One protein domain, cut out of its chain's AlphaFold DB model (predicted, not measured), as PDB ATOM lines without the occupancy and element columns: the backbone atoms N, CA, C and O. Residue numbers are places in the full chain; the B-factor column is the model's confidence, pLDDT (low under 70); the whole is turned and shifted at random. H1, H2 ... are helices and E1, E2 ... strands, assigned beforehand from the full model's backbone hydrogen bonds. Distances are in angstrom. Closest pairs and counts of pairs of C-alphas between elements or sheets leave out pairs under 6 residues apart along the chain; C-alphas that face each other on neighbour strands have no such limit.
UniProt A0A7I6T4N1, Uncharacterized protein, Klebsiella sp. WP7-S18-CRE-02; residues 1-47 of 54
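This is residues 1 to 47 of the 54 residues of an uncharacterized protein of Klebsiella sp. WP7-S18-CRE-02 (UniProt A0A7I6T4N1). A small sheet of three strands has one helix, H1, crossing one face, while the other face is bare. Residues 39 to 45, of which 43 to 45 belong to H2, stick out. The 47 printed residues run E1 E2 E3 H1 H2, mixed helices and strands, with an antiparallel sheet E2 E1 E3. The whole is compact, radius of gyration of the C-alphas 10.2 A, spanning 28 by 22 by 16 A.

E1, residues 2 to 6, and E2, residues 13 to 17, form an antiparallel hairpin; N 17 and O 3 are within hydrogen-bond range, 2.7 A. E3, residues 25 to 27, is antiparallel to E1, with N 4 and O 25 within range, 2.8 A. H1, residues 32 to 40, is on the sheet, height 9.5 A, and runs across the strands, at 82 degrees to E2 on the local plane; their closest C-alphas, Val 13 and Arg 33, are 5.8 A apart. H2, residues 43 to 47, is close to H1 but not clearly touching, closest C-alphas Tyr 38 and Gln 46, 6.6 A. In both helices every O i to N i+4 pair is within range.

E1 measures 12.2 A from C-alpha 2 at (30.148, 79.416, 81.948), E2 10.8 A, E3 6.2 A, H1 12.1 A, and H2 6.4 A to C-alpha 47 at (28.464, 68.934, 94.935).

The printed part has no cut and no long link. Residues 44 to 47 have pLDDT under 70.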
ATOM      1  N   MET A   1      28.446  76.519  78.425       80.75
ATOM      2  CA  MET A   1      29.125  77.809  78.630       80.75
ATOM      3  C   MET A   1      29.004  78.227  80.079       80.75
ATOM      4  O   MET A   1      27.981  77.940  80.699       80.75
ATOM      5  N   ILE A   2      30.064  78.819  80.612       88.44
ATOM      6  CA  ILE A   2      30.148  79.416  81.948       88.44
ATOM      7  C   ILE A   2      30.862  80.763  81.816       88.44
ATOM      8  O   ILE A   2      31.614  80.971  80.866       88.44
ATOM      9  N   TYR A   3      30.649  81.658  82.769       92.00
ATOM     10  CA  TYR A   3      31.330  82.948  82.799       92.00
ATOM     11  C   TYR A   3      32.373  82.901  83.899       92.00
ATOM     12  O   TYR A   3      32.042  82.549  85.025       92.00
ATOM     13  N   ALA A   4      33.625  83.204  83.589       90.88
ATOM     14  CA  ALA A   4      34.719  83.109  84.539       90.88
ATOM     15  C   ALA A   4      35.518  84.407  84.588       90.88
ATOM     16  O   ALA A   4      35.813  84.998  83.553       90.88
ATOM     17  N   GLU A   5      35.881  84.839  85.785       94.06
ATOM     18  CA  GLU A   5      36.917  85.851  85.964       94.06
ATOM     19  C   GLU A   5      38.272  85.151  85.918       94.06
ATOM     20  O   GLU A   5      38.472  84.119  86.566       94.06
ATOM     21  N   LEU A   6      39.166  85.674  85.086       92.25
ATOM     22  CA  LEU A   6      40.493  85.118  84.874       92.25
ATOM     23  C   LEU A   6      41.524  85.944  85.641       92.25
ATOM     24  O   LEU A   6      41.371  87.155  85.787       92.25
ATOM     25  N   SER A   7      42.609  85.295  86.059       92.25
ATOM     26  CA  SER A   7      43.792  85.983  86.575       92.25
ATOM     27  C   SER A   7      44.351  86.974  85.546       92.25
ATOM     28  O   SER A   7      44.108  86.853  84.347       92.25
ATOM     29  N   GLN A   8      45.168  87.935  85.988       90.12
ATOM     30  CA  GLN A   8      45.773  88.942  85.095       90.12
ATOM     31  C   GLN A   8      46.594  88.353  83.934       90.12
ATOM     32  O   GLN A   8      46.767  89.012  82.912       90.12
ATOM     33  N   ASP A   9      47.132  87.141  84.095       91.56
ATOM     34  CA  ASP A   9      47.857  86.418  83.046       91.56
ATOM     35  C   ASP A   9      46.964  85.480  82.213       91.56
ATOM     36  O   ASP A   9      47.468  84.761  81.352       91.56
ATOM     37  N   GLU A  10      45.658  85.483  82.485       87.88
ATOM     38  CA  GLU A  10      44.598  84.677  81.873       87.88
ATOM     39  C   GLU A  10      44.788  83.153  81.981       87.88
ATOM     40  O   GLU A  10      44.094  82.377  81.313       87.88
ATOM     41  N   LYS A  11      45.705  82.686  82.839       89.12
ATOM     42  CA  LYS A  11      46.036  81.256  82.957       89.12
ATOM     43  C   LYS A  11      45.174  80.495  83.944       89.12
ATOM     44  O   LYS A  11      45.099  79.278  83.834       89.12
ATOM     45  N   SER A  12      44.533  81.175  84.884       89.25
ATOM     46  CA  SER A  12      43.706  80.538  85.910       89.25
ATOM     47  C   SER A  12      42.361  81.229  86.050       89.25
ATOM     48  O   SER A  12      42.240  82.424  85.794       89.25
ATOM     49  N   VAL A  13      41.349  80.459  86.444       91.75
ATOM     50  CA  VAL A  13      40.044  80.993  86.837       91.75
ATOM     51  C   VAL A  13      40.106  81.387  88.309       91.75
ATOM     52  O   VAL A  13      40.517  80.584  89.144       91.75
ATOM     53  N   GLU A  14      39.679  82.605  88.626       90.75
ATOM     54  CA  GLU A  14      39.579  83.111  90.000       90.75
ATOM     55  C   GLU A  14      38.146  83.001  90.539       90.75
ATOM     56  O   GLU A  14      37.942  82.683  91.713       90.75
ATOM     57  N   ALA A  15      37.142  83.190  89.676       88.19
ATOM     58  CA  ALA A  15      35.729  83.061  90.025       88.19
ATOM     59  C   ALA A  15      34.893  82.550  88.846       88.19
ATOM     60  O   ALA A  15      35.229  82.782  87.687       88.19
ATOM     61  N   VAL A  16      33.777  81.874  89.141       88.75
ATOM     62  CA  VAL A  16      32.823  81.369  88.140       88.75
ATOM     63  C   VAL A  16      31.424  81.896  88.441       88.75
ATOM     64  O   VAL A  16      30.965  81.876  89.582       88.75
ATOM     65  N   PHE A  17      30.722  82.303  87.391       87.38
ATOM     66  CA  PHE A  17      29.392  82.887  87.411       87.38
ATOM     67  C   PHE A  17      28.458  82.139  86.454       87.38
ATOM     68  O   PHE A  17      28.856  81.607  85.413       87.38
ATOM     69  N   SER A  18      27.174  82.122  86.807       84.00
ATOM     70  CA  SER A  18      26.111  81.532  85.989       84.00
ATOM     71  C   SER A  18      25.597  82.466  84.886       84.00
ATOM     72  O   SER A  18      24.844  82.019  84.022       84.00
ATOM     73  N   CYS A  19      25.988  83.742  84.898       84.19
ATOM     74  CA  CYS A  19      25.566  84.765  83.943       84.19
ATOM     75  C   CYS A  19      26.718  85.734  83.604       84.19
ATOM     76  O   CYS A  19      27.667  85.823  84.389       84.19
ATOM     77  N   PRO A  20      26.636  86.463  82.470       90.38
ATOM     78  CA  PRO A  20      27.655  87.434  82.082       90.38
ATOM     79  C   PRO A  20      27.863  88.519  83.144       90.38
ATOM     80  O   PRO A  20      26.895  89.091  83.645       90.38
ATOM     81  N   GLN A  21      29.124  88.828  83.433       87.75
ATOM     82  CA  GLN A  21      29.581  89.940  84.270       87.75
ATOM     83  C   GLN A  21      30.512  90.858  83.468       87.75
ATOM     84  O   GLN A  21      31.144  90.419  82.508       87.75
ATOM     85  N   GLU A  22      30.646  92.118  83.894       89.56
ATOM     86  CA  GLU A  22      31.491  93.129  83.227       89.56
ATOM     87  C   GLU A  22      32.971  92.712  83.117       89.56
ATOM     88  O   GLU A  22      33.652  93.086  82.165       89.56
ATOM     89  N   HIS A  23      33.454  91.886  84.050       87.06
ATOM     90  CA  HIS A  23      34.838  91.397  84.098       87.06
ATOM     91  C   HIS A  23      34.951  89.878  83.896       87.06
ATOM     92  O   HIS A  23      35.984  89.282  84.189       87.06
ATOM     93  N   SER A  24      33.892  89.235  83.396       90.38
ATOM     94  CA  SER A  24      33.927  87.801  83.103       90.38
ATOM     95  C   SER A  24      34.196  87.524  81.631       90.38
ATOM     96  O   SER A  24      33.660  88.194  80.750       90.38
ATOM     97  N   THR A  25      34.947  86.463  81.381       91.19
ATOM     98  CA  THR A  25      35.139  85.852  80.070       91.19
ATOM     99  C   THR A  25      34.249  84.620  79.954       91.19
ATOM    100  O   THR A  25      34.178  83.802  80.873       91.19
ATOM    101  N   GLU A  26      33.558  84.472  78.827       93.25
ATOM    102  CA  GLU A  26      32.813  83.249  78.537       93.25
ATOM    103  C   GLU A  26      33.794  82.133  78.162       93.25
ATOM    104  O   GLU A  26      34.570  82.267  77.216       93.25
ATOM    105  N   ILE A  27      33.767  81.033  78.913       90.19
ATOM    106  CA  ILE A  27      34.599  79.855  78.662       90.19
ATOM    107  C   ILE A  27      33.740  78.588  78.630       90.19
ATOM    108  O   ILE A  27      32.610  78.530  79.140       90.19
ATOM    109  N   GLU A  28      34.266  77.542  78.004       90.12
ATOM    110  CA  GLU A  28      33.611  76.240  77.991       90.12
ATOM    111  C   GLU A  28      33.840  75.488  79.307       90.12
ATOM    112  O   GLU A  28      34.839  75.679  79.993       90.12
ATOM    113  N   ARG A  29      32.936  74.560  79.648       85.94
ATOM    114  CA  ARG A  29      33.149  73.653  80.795       85.94
ATOM    115  C   ARG A  29      34.267  72.632  80.541       85.94
ATOM    116  O   ARG A  29      34.767  72.025  81.474       85.94
ATOM    117  N   SER A  30      34.626  72.428  79.279       88.75
ATOM    118  CA  SER A  30      35.768  71.635  78.818       88.75
ATOM    119  C   SER A  30      37.096  72.392  78.921       88.75
ATOM    120  O   SER A  30      38.142  71.782  78.707       88.75
ATOM    121  N   ASP A  31      37.082  73.698  79.222       90.56
ATOM    122  CA  ASP A  31      38.305  74.486  79.377       90.56
ATOM    123  C   ASP A  31      39.115  73.957  80.569       90.56
ATOM    124  O   ASP A  31      38.595  73.790  81.678       90.56
ATOM    125  N   ALA A  32      40.405  73.699  80.342       90.12
ATOM    126  CA  ALA A  32      41.303  73.156  81.356       90.12
ATOM    127  C   ALA A  32      41.324  74.018  82.626       90.12
ATOM    128  O   ALA A  32      41.316  73.480  83.731       90.12
ATOM    129  N   ARG A  33      41.253  75.347  82.484       89.44
ATOM    130  CA  ARG A  33      41.295  76.292  83.608       89.44
ATOM    131  C   ARG A  33      40.064  76.161  84.499       89.44
ATOM    132  O   ARG A  33      40.164  76.276  85.717       89.44
ATOM    133  N   TYR A  34      38.902  75.887  83.902       88.69
ATOM    134  CA  TYR A  34      37.682  75.621  84.659       88.69
ATOM    135  C   TYR A  34      37.740  74.274  85.377       88.69
ATOM    136  O   TYR A  34      37.365  74.193  86.546       88.69
ATOM    137  N   ILE A  35      38.224  73.230  84.702       88.25
ATOM    138  CA  ILE A  35      38.371  71.894  85.292       88.25
ATOM    139  C   ILE A  35      39.327  71.948  86.491       88.25
ATOM    140  O   ILE A  35      39.012  71.416  87.554       88.25
ATOM    141  N   GLU A  36      40.468  72.625  86.346       88.69
ATOM    142  CA  GLU A  36      41.430  72.845  87.429       88.69
ATOM    143  C   GLU A  36      40.803  73.608  88.597       88.69
ATOM    144  O   GLU A  36      40.889  73.155  89.740       88.69
ATOM    145  N   PHE A  37      40.108  74.715  88.315       88.31
ATOM    146  CA  PHE A  37      39.413  75.495  89.336       88.31
ATOM    147  C   PHE A  37      38.367  74.670  90.084       88.31
ATOM    148  O   PHE A  37      38.332  74.694  91.312       88.31
ATOM    149  N   TYR A  38      37.539  73.909  89.365       85.88
ATOM    150  CA  TYR A  38      36.516  73.052  89.956       85.88
ATOM    151  C   TYR A  38      37.132  71.945  90.822       85.88
ATOM    152  O   TYR A  38      36.689  71.712  91.948       85.88
ATOM    153  N   ASN A  39      38.190  71.294  90.333       85.81
ATOM    154  CA  ASN A  39      38.881  70.223  91.051       85.81
ATOM    155  C   ASN A  39      39.629  70.719  92.295       85.81
ATOM    156  O   ASN A  39      39.793  69.956  93.245       85.81
ATOM    157  N   ALA A  40      40.053  71.985  92.312       86.31
ATOM    158  CA  ALA A  40      40.682  72.615  93.470       86.31
ATOM    159  C   ALA A  40      39.685  72.972  94.592       86.31
ATOM    160  O   ALA A  40      40.105  73.205  95.727       86.31
ATOM    161  N   GLN A  41      38.377  73.017  94.308       81.31
ATOM    162  CA  GLN A  41      37.367  73.314  95.325       81.31
ATOM    163  C   GLN A  41      37.164  72.133  96.293       81.31
ATOM    164  O   GLN A  41      37.234  70.972  95.887       81.31
ATOM    165  N   PRO A  42      36.827  72.394  97.571       79.94
ATOM    166  CA  PRO A  42      36.378  71.357  98.495       79.94
ATOM    167  C   PRO A  42      35.215  70.540  97.915       79.94
ATOM    168  O   PRO A  42      34.312  71.092  97.286       79.94
ATOM    169  N   SER A  43      35.174  69.238  98.202       72.75
ATOM    170  CA  SER A  43      34.160  68.306  97.674       72.75
ATOM    171  C   SER A  43      32.709  68.735  97.938       72.75
ATOM    172  O   SER A  43      31.826  68.490  97.121       72.75
ATOM    173  N   VAL A  44      32.455  69.438  99.046       65.88
ATOM    174  CA  VAL A  44      31.148  70.038  99.367       65.88
ATOM    175  C   VAL A  44      30.735  71.107  98.346       65.88
ATOM    176  O   VAL A  44      29.569  71.182  97.972       65.88
ATOM    177  N   ILE A  45      31.679  71.918  97.865       68.56
ATOM    178  CA  ILE A  45      31.427  72.959  96.858       68.56
ATOM    179  C   ILE A  45      31.260  72.330  95.470       68.56
ATOM    180  O   ILE A  45      30.384  72.749  94.716       68.56
ATOM    181  N   GLN A  46      32.016  71.273  95.162       65.06
ATOM    182  CA  GLN A  46      31.845  70.506  93.922       65.06
ATOM    183  C   GLN A  46      30.425  69.930  93.805       65.06
ATOM    184  O   GLN A  46      29.814  70.017  92.744       65.06
ATOM    185  N   GLN A  47      29.849  69.428  94.905       64.12
ATOM    186  CA  GLN A  47      28.464  68.934  94.935       64.12
ATOM    187  C   GLN A  47      27.411  70.035  94.735       64.12
ATOM    188  O   GLN A  47      26.326  69.755  94.227       64.12
TER     189      GLN A  47